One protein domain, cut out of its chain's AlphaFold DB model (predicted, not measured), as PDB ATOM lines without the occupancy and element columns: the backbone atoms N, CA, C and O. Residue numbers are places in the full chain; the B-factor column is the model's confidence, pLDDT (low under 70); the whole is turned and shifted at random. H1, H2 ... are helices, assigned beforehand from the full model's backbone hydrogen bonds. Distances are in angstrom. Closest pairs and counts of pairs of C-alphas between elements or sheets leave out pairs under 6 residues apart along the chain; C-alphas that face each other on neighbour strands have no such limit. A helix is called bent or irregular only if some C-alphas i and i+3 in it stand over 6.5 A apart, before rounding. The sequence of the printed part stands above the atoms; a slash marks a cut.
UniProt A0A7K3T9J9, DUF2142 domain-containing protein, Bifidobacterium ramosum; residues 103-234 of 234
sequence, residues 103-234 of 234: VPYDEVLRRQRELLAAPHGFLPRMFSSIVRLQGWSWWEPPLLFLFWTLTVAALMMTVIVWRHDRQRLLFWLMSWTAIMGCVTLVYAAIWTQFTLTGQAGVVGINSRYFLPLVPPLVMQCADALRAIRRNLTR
ATOM      1  N   VAL A 103      57.449   3.081  32.784       79.50
ATOM      2  CA  VAL A 103      57.323   3.419  34.187       79.50
ATOM      3  C   VAL A 103      58.725   3.789  34.692       79.50
ATOM      4  O   VAL A 103      59.675   3.109  34.318       79.50
ATOM      5  N   PRO A 104      58.888   4.827  35.530       84.12
ATOM      6  CA  PRO A 104      60.191   5.193  36.087       84.12
ATOM      7  C   PRO A 104      60.884   4.031  36.815       84.12
ATOM      8  O   PRO A 104      60.223   3.199  37.437       84.12
ATOM      9  N   TYR A 105      62.219   4.001  36.788       81.69
ATOM     10  CA  TYR A 105      63.016   2.908  37.362       81.69
ATOM     11  C   TYR A 105      62.728   2.656  38.854       81.69
ATOM     12  O   TYR A 105      62.579   1.505  39.267       81.69
ATOM     13  N   ASP A 106      62.561   3.715  39.646       84.62
ATOM     14  CA  ASP A 106      62.275   3.607  41.085       84.62
ATOM     15  C   ASP A 106      60.952   2.885  41.363       84.62
ATOM     16  O   ASP A 106      60.826   2.094  42.301       84.62
ATOM     17  N   GLU A 107      59.963   3.107  40.499       85.25
ATOM     18  CA  GLU A 107      58.656   2.468  40.584       85.25
ATOM     19  C   GLU A 107      58.734   0.990  40.168       85.25
ATOM     20  O   GLU A 107      58.090   0.145  40.795       85.25
ATOM     21  N   VAL A 108      59.574   0.643  39.184       86.56
ATOM     22  CA  VAL A 108      59.866  -0.761  38.838       86.56
ATOM     23  C   VAL A 108      60.490  -1.482  40.036       86.56
ATOM     24  O   VAL A 108      60.033  -2.565  40.408       86.56
ATOM     25  N   LEU A 109      61.488  -0.872  40.684       85.62
ATOM     26  CA  LEU A 109      62.163  -1.448  41.849       85.62
ATOM     27  C   LEU A 109      61.203  -1.610  43.039       85.62
ATOM     28  O   LEU A 109      61.220  -2.640  43.719       85.62
ATOM     29  N   ARG A 110      60.319  -0.630  43.266       88.81
ATOM     30  CA  ARG A 110      59.262  -0.708  44.284       88.81
ATOM     31  C   ARG A 110      58.331  -1.895  44.037       88.81
ATOM     32  O   ARG A 110      58.107  -2.685  44.951       88.81
ATOM     33  N   ARG A 111      57.842  -2.062  42.805       88.19
ATOM     34  CA  ARG A 111      56.944  -3.169  42.428       88.19
ATOM     35  C   ARG A 111      57.617  -4.533  42.498       88.19
ATOM     36  O   ARG A 111      56.971  -5.507  42.864       88.19
ATOM     37  N   GLN A 112      58.908  -4.622  42.184       87.44
ATOM     38  CA  GLN A 112      59.675  -5.857  42.368       87.44
ATOM     39  C   GLN A 112      59.761  -6.251  43.845       87.44
ATOM     40  O   GLN A 112      59.523  -7.409  44.180       87.44
ATOM     41  N   ARG A 113      60.047  -5.292  44.738       88.56
ATOM     42  CA  ARG A 113      60.039  -5.538  46.189       88.56
ATOM     43  C   ARG A 113      58.652  -5.952  46.680       88.56
ATOM     44  O   ARG A 113      58.557  -6.895  47.456       88.56
ATOM     45  N   GLU A 114      57.595  -5.301  46.195       89.00
ATOM     46  CA  GLU A 114      56.201  -5.662  46.500       89.00
ATOM     47  C   GLU A 114      55.879  -7.096  46.052       89.00
ATOM     48  O   GLU A 114      55.343  -7.873  46.837       89.00
ATOM     49  N   LEU A 115      56.271  -7.481  44.833       89.00
ATOM     50  CA  LEU A 115      56.058  -8.830  44.300       89.00
ATOM     51  C   LEU A 115      56.772  -9.902  45.138       89.00
ATOM     52  O   LEU A 115      56.222 -10.977  45.356       89.00
ATOM     53  N   LEU A 116      57.994  -9.615  45.594       88.81
ATOM     54  CA  LEU A 116      58.786 -10.544  46.402       88.81
ATOM     55  C   LEU A 116      58.280 -10.640  47.847       88.81
ATOM     56  O   LEU A 116      58.295 -11.724  48.422       88.81
ATOM     57  N   ALA A 117      57.828  -9.527  48.430       91.75
ATOM     58  CA  ALA A 117      57.321  -9.494  49.799       91.75
ATOM     59  C   ALA A 117      55.892 -10.053  49.911       91.75
ATOM     60  O   ALA A 117      55.574 -10.767  50.860       91.75
ATOM     61  N   ALA A 118      55.026  -9.735  48.946       90.06
ATOM     62  CA  ALA A 118      53.609 -10.084  48.956       90.06
ATOM     63  C   ALA A 118      53.133 -10.532  47.557       90.06
ATOM     64  O   ALA A 118      52.320  -9.853  46.921       90.06
ATOM     65  N   PRO A 119      53.568 -11.714  47.070       87.06
ATOM     66  CA  PRO A 119      53.236 -12.187  45.719       87.06
ATOM     67  C   PRO A 119      51.730 -12.385  45.503       87.06
ATOM     68  O   PRO A 119      51.226 -12.240  44.390       87.06
ATOM     69  N   HIS A 120      50.983 -12.672  46.571       88.56
ATOM     70  CA  HIS A 120      49.533 -12.838  46.517       88.56
ATOM     71  C   HIS A 120      48.795 -11.538  46.156       88.56
ATOM     72  O   HIS A 120      47.737 -11.609  45.539       88.56
ATOM     73  N   GLY A 121      49.353 -10.358  46.464       86.50
ATOM     74  CA  GLY A 121      48.745  -9.062  46.131       86.50
ATOM     75  C   GLY A 121      48.696  -8.781  44.625       86.50
ATOM     76  O   GLY A 121      47.847  -8.028  44.147       86.50
ATOM     77  N   PHE A 122      49.561  -9.440  43.852       90.44
ATOM     78  CA  PHE A 122      49.588  -9.345  42.396       90.44
ATOM     79  C   PHE A 122      48.509 -10.207  41.716       90.44
ATOM     80  O   PHE A 122      47.972  -9.819  40.674       90.44
ATOM     81  N   LEU A 123      48.142 -11.348  42.310       91.06
ATOM     82  CA  LEU A 123      47.229 -12.318  41.695       91.06
ATOM     83  C   LEU A 123      45.861 -11.720  41.310       91.06
ATOM     84  O   LEU A 123      45.441 -11.942  40.173       91.06
ATOM     85  N   PRO A 124      45.177 -10.910  42.147       91.81
ATOM     86  CA  PRO A 124      43.910 -10.286  41.764       91.81
ATOM     87  C   PRO A 124      44.014  -9.411  40.508       91.81
ATOM     88  O   PRO A 124      43.104  -9.409  39.679       91.81
ATOM     89  N   ARG A 125      45.139  -8.705  40.321       91.19
ATOM     90  CA  ARG A 125      45.378  -7.859  39.137       91.19
ATOM     91  C   ARG A 125      45.574  -8.699  37.881       91.19
ATOM     92  O   ARG A 125      45.051  -8.352  36.821       91.19
ATOM     93  N   MET A 126      46.300  -9.810  38.010       93.38
ATOM     94  CA  MET A 126      46.455 -10.795  36.942       93.38
ATOM     95  C   MET A 126      45.092 -11.375  36.549       93.38
ATOM     96  O   MET A 126      44.716 -11.299  35.382       93.38
ATOM     97  N   PHE A 127      44.305 -11.862  37.512       92.50
ATOM     98  CA  PHE A 127      42.977 -12.422  37.244       92.50
ATOM     99  C   PHE A 127      42.020 -11.399  36.630       92.50
ATOM    100  O   PHE A 127      41.342 -11.712  35.654       92.50
ATOM    101  N   SER A 128      42.004 -10.158  37.126       91.94
ATOM    102  CA  SER A 128      41.191  -9.093  36.530       91.94
ATOM    103  C   SER A 128      41.568  -8.830  35.069       91.94
ATOM    104  O   SER A 128      40.689  -8.540  34.260       91.94
ATOM    105  N   SER A 129      42.855  -8.908  34.724       92.75
ATOM    106  CA  SER A 129      43.333  -8.727  33.351       92.75
ATOM    107  C   SER A 129      42.927  -9.891  32.445       92.75
ATOM    108  O   SER A 129      42.442  -9.659  31.337       92.75
ATOM    109  N   ILE A 130      43.018 -11.126  32.950       92.69
ATOM    110  CA  ILE A 130      42.584 -12.343  32.248       92.69
ATOM    111  C   ILE A 130      41.087 -12.284  31.933       92.69
ATOM    112  O   ILE A 130      40.694 -12.441  30.781       92.69
ATOM    113  N   VAL A 131      40.254 -12.009  32.942       92.44
ATOM    114  CA  VAL A 131      38.788 -11.989  32.799       92.44
ATOM    115  C   VAL A 131      38.331 -10.887  31.847       92.44
ATOM    116  O   VAL A 131      37.414 -11.090  31.058       92.44
ATOM    117  N   ARG A 132      38.980  -9.718  31.895       91.50
ATOM    118  CA  ARG A 132      38.660  -8.585  31.015       91.50
ATOM    119  C   ARG A 132      39.384  -8.635  29.667       91.50
ATOM    120  O   ARG A 132      39.228  -7.700  28.889       91.50
ATOM    121  N   LEU A 133      40.182  -9.677  29.412       89.94
ATOM    122  CA  LEU A 133      40.988  -9.850  28.201       89.94
ATOM    123  C   LEU A 133      41.786  -8.580  27.846       89.94
ATOM    124  O   LEU A 133      41.758  -8.109  26.710       89.94
ATOM    125  N   GLN A 134      42.463  -7.989  28.838       87.69
ATOM    126  CA  GLN A 134      43.142  -6.699  28.681       87.69
ATOM    127  C   GLN A 134      44.350  -6.802  27.747       87.69
ATOM    128  O   GLN A 134      45.460  -7.143  28.152       87.69
ATOM    129  N   GLY A 135      44.128  -6.452  26.486       85.44
ATOM    130  CA  GLY A 135      45.152  -6.392  25.458       85.44
ATOM    131  C   GLY A 135      45.787  -5.012  25.280       85.44
ATOM    132  O   GLY A 135      45.297  -4.004  25.786       85.44
ATOM    133  N   TRP A 136      46.893  -4.965  24.538       84.81
ATOM    134  CA  TRP A 136      47.531  -3.718  24.106       84.81
ATOM    135  C   TRP A 136      46.723  -2.964  23.041       84.81
ATOM    136  O   TRP A 136      46.666  -1.736  23.063       84.81
ATOM    137  N   SER A 137      46.110  -3.692  22.112       87.44
ATOM    138  CA  SER A 137      45.343  -3.147  20.988       87.44
ATOM    139  C   SER A 137      44.010  -3.877  20.826       87.44
ATOM    140  O   SER A 137      43.754  -4.899  21.461       87.44
ATOM    141  N   TRP A 138      43.147  -3.351  19.956       86.00
ATOM    142  CA  TRP A 138      41.786  -3.850  19.740       86.00
ATOM    143  C   TRP A 138      41.713  -5.308  19.243       86.00
ATOM    144  O   TRP A 138      40.713  -5.977  19.487       86.00
ATOM    145  N   TRP A 139      42.762  -5.819  18.586       87.50
ATOM    146  CA  TRP A 139      42.823  -7.202  18.092       87.50
ATOM    147  C   TRP A 139      43.343  -8.211  19.125       87.50
ATOM    148  O   TRP A 139      43.341  -9.411  18.875       87.50
ATOM    149  N   GLU A 140      43.836  -7.754  20.279       90.88
ATOM    150  CA  GLU A 140      44.453  -8.639  21.271       90.88
ATOM    151  C   GLU A 140      43.405  -9.414  22.084       90.88
ATOM    152  O   GLU A 140      43.609 -10.612  22.278       90.88
ATOM    153  N   PRO A 141      42.268  -8.823  22.519       92.00
ATOM    154  CA  PRO A 141      41.235  -9.557  23.246       92.00
ATOM    155  C   PRO A 141      40.778 -10.871  22.585       92.00
ATOM    156  O   PRO A 141      40.752 -11.882  23.290       92.00
ATOM    157  N   PRO A 142      40.472 -10.940  21.268       93.19
ATOM    158  CA  PRO A 142      40.093 -12.210  20.647       93.19
ATOM    159  C   PRO A 142      41.243 -13.229  20.626       93.19
ATOM    160  O   PRO A 142      41.005 -14.415  20.839       93.19
ATOM    161  N   LEU A 143      42.497 -12.802  20.442       93.50
ATOM    162  CA  LEU A 143      43.656 -13.705  20.481       93.50
ATOM    163  C   LEU A 143      43.914 -14.244  21.895       93.50
ATOM    164  O   LEU A 143      44.191 -15.430  22.069       93.50
ATOM    165  N   LEU A 144      43.773 -13.391  22.913       93.38
ATOM    166  CA  LEU A 144      43.840 -13.797  24.317       93.38
ATOM    167  C   LEU A 144      42.714 -14.775  24.657       93.38
ATOM    168  O   LEU A 144      42.960 -15.776  25.325       93.38
ATOM    169  N   PHE A 145      41.501 -14.533  24.158       94.75
ATOM    170  CA  PHE A 145      40.379 -15.451  24.325       94.75
ATOM    171  C   PHE A 145      40.673 -16.826  23.710       94.75
ATOM    172  O   PHE A 145      40.484 -17.849  24.367       94.75
ATOM    173  N   LEU A 146      41.211 -16.873  22.488       95.19
ATOM    174  CA  LEU A 146      41.621 -18.128  21.846       95.19
ATOM    175  C   LEU A 146      42.706 -18.864  22.648       95.19
ATOM    176  O   LEU A 146      42.630 -20.074  22.842       95.19
ATOM    177  N   PHE A 147      43.694 -18.138  23.172       95.31
ATOM    178  CA  PHE A 147      44.727 -18.731  24.020       95.31
ATOM    179  C   PHE A 147      44.150 -19.322  25.319       95.31
ATOM    180  O   PHE A 147      44.468 -20.457  25.689       95.31
ATOM    181  N   TRP A 148      43.278 -18.584  26.007       95.75
ATOM    182  CA  TRP A 148      42.670 -19.045  27.256       95.75
ATOM    183  C   TRP A 148      41.706 -20.211  27.041       95.75
ATOM    184  O   TRP A 148      41.739 -21.168  27.811       95.75
ATOM    185  N   THR A 149      40.908 -20.186  25.972       95.81
ATOM    186  CA  THR A 149      40.033 -21.313  25.613       95.81
ATOM    187  C   THR A 149      40.840 -22.571  25.302       95.81
ATOM    188  O   THR A 149      40.507 -23.634  25.823       95.81
ATOM    189  N   LEU A 150      41.950 -22.463  24.562       96.00
ATOM    190  CA  LEU A 150      42.875 -23.579  24.343       96.00
ATOM    191  C   LEU A 150      43.469 -24.101  25.660       96.00
ATOM    192  O   LEU A 150      43.534 -25.310  25.869       96.00
ATOM    193  N   THR A 151      43.879 -23.205  26.559       95.06
ATOM    194  CA  THR A 151      44.472 -23.571  27.857       95.06
ATOM    195  C   THR A 151      43.480 -24.330  28.740       95.06
ATOM    196  O   THR A 151      43.831 -25.350  29.340       95.06
ATOM    197  N   VAL A 152      42.228 -23.865  28.796       95.00
ATOM    198  CA  VAL A 152      41.144 -24.533  29.531       95.00
ATOM    199  C   VAL A 152      40.795 -25.868  28.881       95.00
ATOM    200  O   VAL A 152      40.667 -26.866  29.587       95.00
ATOM    201  N   ALA A 153      40.699 -25.923  27.550       94.38
ATOM    202  CA  ALA A 153      40.445 -27.164  26.826       94.38
ATOM    203  C   ALA A 153      41.537 -28.211  27.101       94.38
ATOM    204  O   ALA A 153      41.217 -29.352  27.428       94.38
ATOM    205  N   ALA A 154      42.815 -27.822  27.055       92.75
ATOM    206  CA  ALA A 154      43.939 -28.705  27.364       92.75
ATOM    207  C   ALA A 154      43.857 -29.265  28.791       92.75
ATOM    208  O   ALA A 154      44.001 -30.474  28.990       92.75
ATOM    209  N   LEU A 155      43.558 -28.411  29.778       93.06
ATOM    210  CA  LEU A 155      43.386 -28.831  31.169       93.06
ATOM    211  C   LEU A 155      42.216 -29.808  31.325       93.06
ATOM    212  O   LEU A 155      42.387 -30.883  31.897       93.06
ATOM    213  N   MET A 156      41.044 -29.458  30.790       91.38
ATOM    214  CA  MET A 156      39.844 -30.294  30.868       91.38
ATOM    215  C   MET A 156      40.078 -31.662  30.234       91.38
ATOM    216  O   MET A 156      39.727 -32.679  30.825       91.38
ATOM    217  N   MET A 157      40.731 -31.715  29.074       89.44
ATOM    218  CA  MET A 157      41.039 -32.971  28.389       89.44
ATOM    219  C   MET A 157      42.017 -33.840  29.186       89.44
ATOM    220  O   MET A 157      41.811 -35.049  29.300       89.44
ATOM    221  N   THR A 158      43.036 -33.243  29.806       87.50
ATOM    222  CA  THR A 158      43.938 -33.960  30.720       87.50
ATOM    223  C   THR A 158      43.199 -34.508  31.938       87.50
ATOM    224  O   THR A 158      43.425 -35.657  32.319       87.50
ATOM    225  N   VAL A 159      42.275 -33.730  32.506       85.94
ATOM    226  CA  VAL A 159      41.415 -34.184  33.605       85.94
ATOM    227  C   VAL A 159      40.453 -35.274  33.140       85.94
ATOM    228  O   VAL A 159      40.216 -36.193  33.897       85.94
ATOM    229  N   ILE A 160      39.928 -35.265  31.916       84.88
ATOM    230  CA  ILE A 160      39.047 -36.340  31.422       84.88
ATOM    231  C   ILE A 160      39.823 -37.660  31.262       84.88
ATOM    232  O   ILE A 160      39.356 -38.719  31.686       84.88
ATOM    233  N   VAL A 161      41.037 -37.602  30.709       80.19
ATOM    234  CA  VAL A 161      41.894 -38.780  30.468       80.19
ATOM    235  C   VAL A 161      42.450 -39.389  31.768       80.19
ATOM    236  O   VAL A 161      42.866 -40.550  31.781       80.19
ATOM    237  N   TRP A 162      42.386 -38.662  32.889       79.62
ATOM    238  CA  TRP A 162      43.035 -39.005  34.162       79.62
ATOM    239  C   TRP A 162      42.719 -40.397  34.723       79.62
ATOM    240  O   TRP A 162      43.555 -40.978  35.412       79.62
ATOM    241  N   ARG A 163      41.533 -40.951  34.429       69.75
ATOM    242  CA  ARG A 163      41.089 -42.233  35.005       69.75
ATOM    243  C   ARG A 163      41.866 -43.442  34.481       69.75
ATOM    244  O   ARG A 163      41.778 -44.503  35.084       69.75
ATOM    245  N   HIS A 164      42.588 -43.298  33.370       70.81
ATOM    246  CA  HIS A 164      43.168 -44.436  32.654       70.81
ATOM    247  C   HIS A 164      44.696 -44.515  32.768       70.81
ATOM    248  O   HIS A 164      45.244 -45.611  32.714       70.81
ATOM    249  N   ASP A 165      45.388 -43.383  32.940       80.19
ATOM    250  CA  ASP A 165      46.853 -43.346  33.007       80.19
ATOM    251  C   ASP A 165      47.344 -42.218  33.931       80.19
ATOM    252  O   ASP A 165      47.412 -41.039  33.564       80.19
ATOM    253  N   ARG A 166      47.705 -42.597  35.164       81.75
ATOM    254  CA  ARG A 166      48.181 -41.666  36.197       81.75
ATOM    255  C   ARG A 166      49.540 -41.048  35.850       81.75
ATOM    256  O   ARG A 166      49.806 -39.924  36.270       81.75
ATOM    257  N   GLN A 167      50.396 -41.739  35.097       82.81
ATOM    258  CA  GLN A 167      51.706 -41.205  34.711       82.81
ATOM    259  C   GLN A 167      51.560 -40.128  33.640       82.81
ATOM    260  O   GLN A 167      52.125 -39.043  33.787       82.81
ATOM    261  N   ARG A 168      50.735 -40.378  32.613       84.25
ATOM    262  CA  ARG A 168      50.384 -39.355  31.611       84.25
ATOM    263  C   ARG A 168      49.710 -38.145  32.242       84.25
ATOM    264  O   ARG A 168      50.021 -37.020  31.863       84.25
ATOM    265  N   LEU A 169      48.829 -38.362  33.219       86.62
ATOM    266  CA  LEU A 169      48.215 -37.278  33.983       86.62
ATOM    267  C   LEU A 169      49.280 -36.406  34.658       86.62
ATOM    268  O   LEU A 169      49.281 -35.194  34.466       86.62
ATOM    269  N   LEU A 170      50.184 -37.013  35.432       87.31
ATOM    270  CA  LEU A 170      51.238 -36.277  36.133       87.31
ATOM    271  C   LEU A 170      52.150 -35.532  35.155       87.31
ATOM    272  O   LEU A 170      52.475 -34.373  35.397       87.31
ATOM    273  N   PHE A 171      52.513 -36.159  34.035       90.44
ATOM    274  CA  PHE A 171      53.311 -35.525  32.987       90.44
ATOM    275  C   PHE A 171      52.637 -34.253  32.451       90.44
ATOM    276  O   PHE A 171      53.247 -33.181  32.435       90.44
ATOM    277  N   TRP A 172      51.367 -34.348  32.048       90.75
ATOM    278  CA  TRP A 172      50.646 -33.216  31.468       90.75
ATOM    279  C   TRP A 172      50.278 -32.150  32.500       90.75
ATOM    280  O   TRP A 172      50.357 -30.967  32.184       90.75
ATOM    281  N   LEU A 173      49.964 -32.529  33.743       90.00
ATOM    282  CA  LEU A 173      49.768 -31.569  34.833       90.00
ATOM    283  C   LEU A 173      51.048 -30.789  35.124       90.00
ATOM    284  O   LEU A 173      51.000 -29.570  35.232       90.00
ATOM    285  N   MET A 174      52.198 -31.459  35.195       90.12
ATOM    286  CA  MET A 174      53.476 -30.783  35.420       90.12
ATOM    287  C   MET A 174      53.828 -29.847  34.255       90.12
ATOM    288  O   MET A 174      54.226 -28.704  34.486       90.12
ATOM    289  N   SER A 175      53.596 -30.270  33.007       92.25
ATOM    290  CA  SER A 175      53.702 -29.384  31.838       92.25
ATOM    291  C   SER A 175      52.779 -28.165  31.967       92.25
ATOM    292  O   SER A 175      53.225 -27.027  31.826       92.25
ATOM    293  N   TRP A 176      51.515 -28.374  32.340       92.06
ATOM    294  CA  TRP A 176      50.542 -27.300  32.539       92.06
ATOM    295  C   TRP A 176      50.963 -26.330  33.651       92.06
ATOM    296  O   TRP A 176      50.882 -25.116  33.469       92.06
ATOM    297  N   THR A 177      51.498 -26.827  34.773       91.88
ATOM    298  CA  THR A 177      52.024 -25.966  35.847       91.88
ATOM    299  C   THR A 177      53.202 -25.116  35.378       91.88
ATOM    300  O   THR A 177      53.268 -23.936  35.717       91.88
ATOM    301  N   ALA A 178      54.091 -25.665  34.545       93.12
ATOM    302  CA  ALA A 178      55.186 -24.905  33.953       93.12
ATOM    303  C   ALA A 178      54.661 -23.817  32.999       93.12
ATOM    304  O   ALA A 178      55.116 -22.678  33.072       93.12
ATOM    305  N   ILE A 179      53.654 -24.128  32.172       94.06
ATOM    306  CA  ILE A 179      52.992 -23.160  31.280       94.06
ATOM    307  C   ILE A 179      52.363 -22.020  32.086       94.06
ATOM    308  O   ILE A 179      52.629 -20.854  31.800       94.06
ATOM    309  N   MET A 180      51.576 -22.332  33.118       94.25
ATOM    310  CA  MET A 180      50.947 -21.317  33.971       94.25
ATOM    311  C   MET A 180      51.965 -20.496  34.755       94.25
ATOM    312  O   MET A 180      51.780 -19.296  34.959       94.25
ATOM    313  N   GLY A 181      53.072 -21.120  35.141       93.50
ATOM    314  CA  GLY A 181      54.233 -20.433  35.673       93.50
ATOM    315  C   GLY A 181      54.793 -19.398  34.695       93.50
ATOM    316  O   GLY A 181      54.952 -18.233  35.060       93.50
ATOM    317  N   CYS A 182      55.041 -19.791  33.442       93.38
ATOM    318  CA  CYS A 182      55.501 -18.880  32.392       93.38
ATOM    319  C   CYS A 182      54.502 -17.738  32.159       93.38
ATOM    320  O   CYS A 182      54.900 -16.577  32.099       93.38
ATOM    321  N   VAL A 183      53.201 -18.041  32.102       94.38
ATOM    322  CA  VAL A 183      52.138 -17.028  32.012       94.38
ATOM    323  C   VAL A 183      52.237 -16.049  33.183       94.38
ATOM    324  O   VAL A 183      52.279 -14.842  32.967       94.38
ATOM    325  N   THR A 184      52.367 -16.544  34.414       93.75
ATOM    326  CA  THR A 184      52.493 -15.696  35.610       93.75
ATOM    327  C   THR A 184      53.703 -14.763  35.510       93.75
ATOM    328  O   THR A 184      53.578 -13.569  35.778       93.75
ATOM    329  N   LEU A 185      54.855 -15.269  35.055       91.69
ATOM    330  CA  LEU A 185      56.058 -14.459  34.838       91.69
ATOM    331  C   LEU A 185      55.873 -13.410  33.731       91.69
ATOM    332  O   LEU A 185      56.348 -12.285  33.885       91.69
ATOM    333  N   VAL A 186      55.158 -13.732  32.646       92.06
ATOM    334  CA  VAL A 186      54.805 -12.764  31.591       92.06
ATOM    335  C   VAL A 186      53.952 -11.632  32.162       92.06
ATOM    336  O   VAL A 186      54.286 -10.461  31.972       92.06
ATOM    337  N   TYR A 187      52.883 -11.952  32.897       92.75
ATOM    338  CA  TYR A 187      52.027 -10.931  33.508       92.75
ATOM    339  C   TYR A 187      52.803 -10.095  34.537       92.75
ATOM    340  O   TYR A 187      52.645  -8.874  34.568       92.75
ATOM    341  N   ALA A 188      53.664 -10.716  35.350       91.19
ATOM    342  CA  ALA A 188      54.479 -10.013  36.339       91.19
ATOM    343  C   ALA A 188      55.486  -9.059  35.673       91.19
ATOM    344  O   ALA A 188      55.647  -7.920  36.115       91.19
ATOM    345  N   ALA A 189      56.120  -9.477  34.574       89.06
ATOM    346  CA  ALA A 189      57.033  -8.629  33.807       89.06
ATOM    347  C   ALA A 189      56.316  -7.404  33.214       89.06
ATOM    348  O   ALA A 189      56.791  -6.277  33.342       89.06
ATOM    349  N   ILE A 190      55.133  -7.597  32.622       89.81
ATOM    350  CA  ILE A 190      54.344  -6.500  32.037       89.81
ATOM    351  C   ILE A 190      53.840  -5.556  33.132       89.81
ATOM    352  O   ILE A 190      53.928  -4.335  32.997       89.81
ATOM    353  N   TRP A 191      53.360  -6.099  34.248       90.94
ATOM    354  CA  TRP A 191      52.892  -5.281  35.359       90.94
ATOM    355  C   TRP A 191      54.015  -4.440  35.971       90.94
ATOM    356  O   TRP A 191      53.814  -3.260  36.254       90.94
ATOM    357  N   THR A 192      55.204  -5.013  36.153       88.00
ATOM    358  CA  THR A 192      56.336  -4.289  36.745       88.00
ATOM    359  C   THR A 192      56.887  -3.209  35.817       88.00
ATOM    360  O   THR A 192      57.200  -2.128  36.301       88.00
ATOM    361  N   GLN A 193      56.972  -3.461  34.507       85.88
ATOM    362  CA  GLN A 193      57.711  -2.592  33.577       85.88
ATOM    363  C   GLN A 193      56.839  -1.712  32.670       85.88
ATOM    364  O   GLN A 193      57.354  -0.780  32.047       85.88
ATOM    365  N   PHE A 194      55.543  -2.007  32.541       85.50
ATOM    366  CA  PHE A 194      54.736  -1.467  31.445       85.50
ATOM    367  C   PHE A 194      53.360  -0.926  31.851       85.50
ATOM    368  O   PHE A 194      52.918   0.087  31.305       85.50
ATOM    369  N   THR A 195      52.676  -1.559  32.806       85.00
ATOM    370  CA  THR A 195      51.368  -1.089  33.290       85.00
ATOM    371  C   THR A 195      51.510   0.210  34.094       85.00
ATOM    372  O   THR A 195      52.312   0.289  35.024       85.00
ATOM    373  N   LEU A 196      50.717   1.236  33.780       84.31
ATOM    374  CA  LEU A 196      50.763   2.522  34.486       84.31
ATOM    375  C   LEU A 196      50.105   2.438  35.875       84.31
ATOM    376  O   LEU A 196      49.283   1.560  36.145       84.31
ATOM    377  N   THR A 197      50.483   3.343  36.780       79.69
ATOM    378  CA  THR A 197      49.856   3.466  38.106       79.69
ATOM    379  C   THR A 197      48.365   3.805  37.982       79.69
ATOM    380  O   THR A 197      47.944   4.493  37.057       79.69
ATOM    381  N   GLY A 198      47.546   3.296  38.907       79.00
ATOM    382  CA  GLY A 198      46.096   3.547  38.930       79.00
ATOM    383  C   GLY A 198      45.247   2.603  38.071       79.00
ATOM    384  O   GLY A 198      44.023   2.691  38.105       79.00
ATOM    385  N   GLN A 199      45.851   1.663  37.338       83.19
ATOM    386  CA  GLN A 199      45.097   0.662  36.585       83.19
ATOM    387  C   GLN A 199      44.769  -0.571  37.436       83.19
ATOM    388  O   GLN A 199      45.621  -1.115  38.136       83.19
ATOM    389  N   ALA A 200      43.514  -1.024  37.357       81.00
ATOM    390  CA  ALA A 200      43.002  -2.145  38.150       81.00
ATOM    391  C   ALA A 200      43.570  -3.520  37.733       81.00
ATOM    392  O   ALA A 200      43.511  -4.470  38.510       81.00
ATOM    393  N   GLY A 201      44.124  -3.636  36.523       86.50
ATOM    394  CA  GLY A 201      44.688  -4.875  35.984       86.50
ATOM    395  C   GLY A 201      45.987  -4.637  35.219       86.50
ATOM    396  O   GLY A 201      46.471  -3.510  35.123       86.50
ATOM    397  N   VAL A 202      46.561  -5.717  34.692       88.75
ATOM    398  CA  VAL A 202      47.770  -5.687  33.860       88.75
ATOM    399  C   VAL A 202      47.400  -5.282  32.435       88.75
ATOM    400  O   VAL A 202      46.802  -6.063  31.697       88.75
ATOM    401  N   VAL A 203      47.764  -4.059  32.051       85.81
ATOM    402  CA  VAL A 203      47.499  -3.504  30.717       85.81
ATOM    403  C   VAL A 203      48.771  -3.525  29.882       85.81
ATOM    404  O   VAL A 203      49.862  -3.240  30.383       85.81
ATOM    405  N   GLY A 204      48.606  -3.831  28.593       82.81
ATOM    406  CA  GLY A 204      49.697  -3.907  27.623       82.81
ATOM    407  C   GLY A 204      50.126  -5.312  27.247       82.81
ATOM    408  O   GLY A 204      51.234  -5.520  26.757       82.81
ATOM    409  N   ILE A 205      49.245  -6.278  27.469       89.44
ATOM    410  CA  ILE A 205      49.490  -7.657  27.096       89.44
ATOM    411  C   ILE A 205      49.396  -7.799  25.584       89.44
ATOM    412  O   ILE A 205      48.434  -7.360  24.954       89.44
ATOM    413  N   ASN A 206      50.417  -8.431  25.013       90.12
ATOM    414  CA  ASN A 206      50.455  -8.796  23.611       90.12
ATOM    415  C   ASN A 206      50.454 -10.325  23.493       90.12
ATOM    416  O   ASN A 206      51.260 -11.007  24.131       90.12
ATOM    417  N   SER A 207      49.563 -10.853  22.665       88.94
ATOM    418  CA  SER A 207      49.375 -12.282  22.406       88.94
ATOM    419  C   SER A 207      50.651 -12.993  21.944       88.94
ATOM    420  O   SER A 207      50.829 -14.178  22.236       88.94
ATOM    421  N   ARG A 208      51.611 -12.278  21.337       89.00
ATOM    422  CA  ARG A 208      52.931 -12.825  20.965       89.00
ATOM    423  C   ARG A 208      53.705 -13.421  22.142       89.00
ATOM    424  O   ARG A 208      54.534 -14.303  21.941       89.00
ATOM    425  N   TYR A 209      53.447 -12.956  23.367       88.88
ATOM    426  CA  TYR A 209      54.079 -13.490  24.577       88.88
ATOM    427  C   TYR A 209      53.538 -14.865  24.979       88.88
ATOM    428  O   TYR A 209      54.144 -15.527  25.810       88.88
ATOM    429  N   PHE A 210      52.424 -15.301  24.395       91.56
ATOM    430  CA  PHE A 210      51.844 -16.619  24.638       91.56
ATOM    431  C   PHE A 210      52.012 -17.565  23.453       91.56
ATOM    432  O   PHE A 210      51.845 -18.770  23.623       91.56
ATOM    433  N   LEU A 211      52.390 -17.058  22.273       91.25
ATOM    434  CA  LEU A 211      52.597 -17.869  21.070       91.25
ATOM    435  C   LEU A 211      53.524 -19.079  21.312       91.25
ATOM    436  O   LEU A 211      53.173 -20.175  20.883       91.25
ATOM    437  N   PRO A 212      54.645 -18.952  22.053       92.25
ATOM    438  CA  PRO A 212      55.506 -20.096  22.355       92.25
ATOM    439  C   PRO A 212      54.878 -21.147  23.278       92.25
ATOM    440  O   PRO A 212      55.365 -22.263  23.390       92.25
ATOM    441  N   LEU A 213      53.790 -20.822  23.969       93.31
ATOM    442  CA  LEU A 213      53.079 -21.768  24.828       93.31
ATOM    443  C   LEU A 213      51.993 -22.531  24.055       93.31
ATOM    444  O   LEU A 213      51.482 -23.534  24.546       93.31
ATOM    445  N   VAL A 214      51.658 -22.105  22.833       94.50
ATOM    446  CA  VAL A 214      50.628 -22.749  22.006       94.50
ATOM    447  C   VAL A 214      51.034 -24.165  21.568       94.50
ATOM    448  O   VAL A 214      50.230 -25.074  21.781       94.50
ATOM    449  N   PRO A 215      52.242 -24.426  21.019       94.00
ATOM    450  CA  PRO A 215      52.622 -25.776  20.600       94.00
ATOM    451  C   PRO A 215      52.488 -26.854  21.690       94.00
ATOM    452  O   PRO A 215      51.873 -27.885  21.403       94.00
ATOM    453  N   PRO A 216      52.984 -26.668  22.935       92.12
ATOM    454  CA  PRO A 216      52.822 -27.689  23.968       92.12
ATOM    455  C   PRO A 216      51.355 -27.897  24.377       92.12
ATOM    456  O   PRO A 216      50.963 -29.042  24.595       92.12
ATOM    457  N   LEU A 217      50.523 -26.845  24.404       94.12
ATOM    458  CA  LEU A 217      49.083 -26.966  24.685       94.12
ATOM    459  C   LEU A 217      48.342 -27.745  23.589       94.12
ATOM    460  O   LEU A 217      47.539 -28.628  23.885       94.12
ATOM    461  N   VAL A 218      48.628 -27.459  22.316       94.56
ATOM    462  CA  VAL A 218      48.026 -28.183  21.184       94.56
ATOM    463  C   VAL A 218      48.423 -29.659  21.217       94.56
ATOM    464  O   VAL A 218      47.573 -30.530  21.033       94.56
ATOM    465  N   MET A 219      49.693 -29.955  21.499       91.38
ATOM    466  CA  MET A 219      50.172 -31.334  21.605       91.38
ATOM    467  C   MET A 219      49.547 -32.083  22.788       91.38
ATOM    468  O   MET A 219      49.204 -33.256  22.642       91.38
ATOM    469  N   GLN A 220      49.327 -31.410  23.919       91.69
ATOM    470  CA  GLN A 220      48.586 -31.959  25.057       91.69
ATOM    471  C   GLN A 220      47.149 -32.335  24.666       91.69
ATOM    472  O   GLN A 220      46.708 -33.453  24.934       91.69
ATOM    473  N   CYS A 221      46.433 -31.437  23.979       92.38
ATOM    474  CA  CYS A 221      45.095 -31.723  23.455       92.38
ATOM    475  C   CYS A 221      45.101 -32.916  22.490       92.38
ATOM    476  O   CYS A 221      44.249 -33.797  22.590       92.38
ATOM    477  N   ALA A 222      46.064 -32.963  21.565       91.94
ATOM    478  CA  ALA A 222      46.174 -34.029  20.576       91.94
ATOM    479  C   ALA A 222      46.444 -35.402  21.218       91.94
ATOM    480  O   ALA A 222      45.807 -36.391  20.843       91.94
ATOM    481  N   ASP A 223      47.346 -35.477  22.205       89.44
ATOM    482  CA  ASP A 223      47.611 -36.719  22.943       89.44
ATOM    483  C   ASP A 223      46.380 -37.167  23.745       89.44
ATOM    484  O   ASP A 223      46.000 -38.339  23.687       89.44
ATOM    485  N   ALA A 224      45.692 -36.232  24.409       88.94
ATOM    486  CA  ALA A 224      44.474 -36.528  25.159       88.94
ATOM    487  C   ALA A 224      43.337 -37.039  24.253       88.94
ATOM    488  O   ALA A 224      42.707 -38.052  24.560       88.94
ATOM    489  N   LEU A 225      43.115 -36.407  23.096       89.50
ATOM    490  CA  LEU A 225      42.143 -36.864  22.094       89.50
ATOM    491  C   LEU A 225      42.474 -38.267  21.578       89.50
ATOM    492  O   LEU A 225      41.586 -39.113  21.444       89.50
ATOM    493  N   ARG A 226      43.755 -38.541  21.313       88.50
ATOM    494  CA  ARG A 226      44.211 -39.866  20.878       88.50
ATOM    495  C   ARG A 226      43.947 -40.928  21.946       88.50
ATOM    496  O   ARG A 226      43.555 -42.041  21.595       88.50
ATOM    497  N   ALA A 227      44.146 -40.598  23.222       84.62
ATOM    498  CA  ALA A 227      43.847 -41.492  24.338       84.62
ATOM    499  C   ALA A 227      42.339 -41.778  24.453       84.62
ATOM    500  O   ALA A 227      41.949 -42.942  24.524       84.62
ATOM    501  N   ILE A 228      41.490 -40.748  24.368       85.12
ATOM    502  CA  ILE A 228      40.024 -40.898  24.399       85.12
ATOM    503  C   ILE A 228      39.540 -41.781  23.247       85.12
ATOM    504  O   ILE A 228      38.787 -42.726  23.472       85.12
ATOM    505  N   ARG A 229      40.018 -41.531  22.020       87.19
ATOM    506  CA  ARG A 229      39.635 -42.327  20.845       87.19
ATOM    507  C   ARG A 229      39.972 -43.807  21.020       87.19
ATOM    508  O   ARG A 229      39.151 -44.648  20.678       87.19
ATOM    509  N   ARG A 230      41.154 -44.127  21.561       84.19
ATOM    510  CA  ARG A 230      41.564 -45.519  21.826       84.19
ATOM    511  C   ARG A 230      40.652 -46.217  22.832       84.19
ATOM    512  O   ARG A 230      40.422 -47.412  22.685       84.19
ATOM    513  N   ASN A 231      40.148 -45.484  23.823       79.06
ATOM    514  CA  ASN A 231      39.245 -46.030  24.831       79.06
ATOM    515  C   ASN A 231      37.834 -46.267  24.284       79.06
ATOM    516  O   ASN A 231      37.197 -47.215  24.706       79.06
ATOM    517  N   LEU A 232      37.359 -45.451  23.338       80.88
ATOM    518  CA  LEU A 232      36.058 -45.662  22.687       80.88
ATOM    519  C   LEU A 232      36.051 -46.857  21.723       80.88
ATOM    520  O   LEU A 232      34.994 -47.400  21.428       80.88
ATOM    521  N   THR A 233      37.215 -47.231  21.187       78.81
ATOM    522  CA  THR A 233      37.366 -48.364  20.257       78.81
ATOM    523  C   THR A 233      37.653 -49.704  20.941       78.81
ATOM    524  O   THR A 233      37.841 -50.694  20.239       78.81
ATOM    525  N   ARG A 234      37.776 -49.728  22.273       62.28
ATOM    526  CA  ARG A 234      37.945 -50.942  23.083       62.28
ATOM    527  C   ARG A 234      36.626 -51.300  23.742       62.28
ATOM    528  O   ARG A 234      36.376 -52.515  23.854       62.28
TER     529      ARG A 234
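Overview. This is residues 103 to 234 of the 234 residues of the protein "DUF2142 domain-containing protein" of Bifidobacterium ramosum (UniProt A0A7K3T9J9). Three long helices, H3, H4 and H5, lie side by side in an elongated up-and-down bundle, H4 the longest. Near the end of the bundle where H4 finishes lie two shorter helices: H1 meets the last residues of H4, residues 192 to 193, and reaches out past them to one side, while H2 is set crosswise to H4, beside its residue Tyr 187. The printed part has 132 residues with five named helices, H1 to H5 in chain order, and no named strand; the class is all helix. It is loose, with a radius of gyration of the C-alphas of 17.5 A, and spans 62 by 34 by 20 A.

Along the chain. H4, residues 166 to 193, is 40.3 A long and runs from C-alpha 166 at (48.181, -41.666, 36.197) to C-alpha 193 at (57.711, -2.592, 33.577). H3, residues 140 to 161, is 31.6 A long. H5, residues 211 to 232, is 32.4 A long and ends at C-alpha 232 at (36.058, -45.662, 22.687); it is irregular, but only just: C-alphas 212 and 215 are 6.6 A apart. H1 is residues 105 to 117 and H2 residues 123 to 131.

Arrangement. H4 is the hub, touching H1, H3 and H5. Residues 155 to 161 of H3 touch H4, closest at the C-alphas of Thr 158 and Leu 169, 6.3 A; this hairpin has a shallow tilt of 23 degrees, opposite ways. H4 and H5, also a hairpin, only just touch, with 3 pairs of C-alphas within 8 A, the closest those of Ile 179 and Leu 213, 6.6 A; they run opposite ways at a shallow tilt of 22 degrees. H3 and H5 touch, closest at the C-alphas of Ala 154 and Cys 221, 5.1 A, and run the same way. Residues 108 to 112 of H1 touch H4, closest at the C-alphas of Val 108 and Thr 192, 5.4 A. H2 is close to H4 but not clearly touching, about perpendicular at 82 degrees, the closest C-alphas being those of Met 126 and Tyr 187, 6.5 A. H2 and H3 are near each other, while H1 and H3 are apart. In H1, H2, H3 and H4 every O i to N i+4 pair is within hydrogen-bond range; in H5, 16 of 18 are.

Size, cuts and confidence. The two C-alphas farthest apart, those of Asp 106 and Arg 234, are 62.4 A apart. The printed part has no cut. The link from H4 to H5, residues 194 to 210, is long. Mean pLDDT of the printed part is 88.6; residues 163 and 234 are under 70.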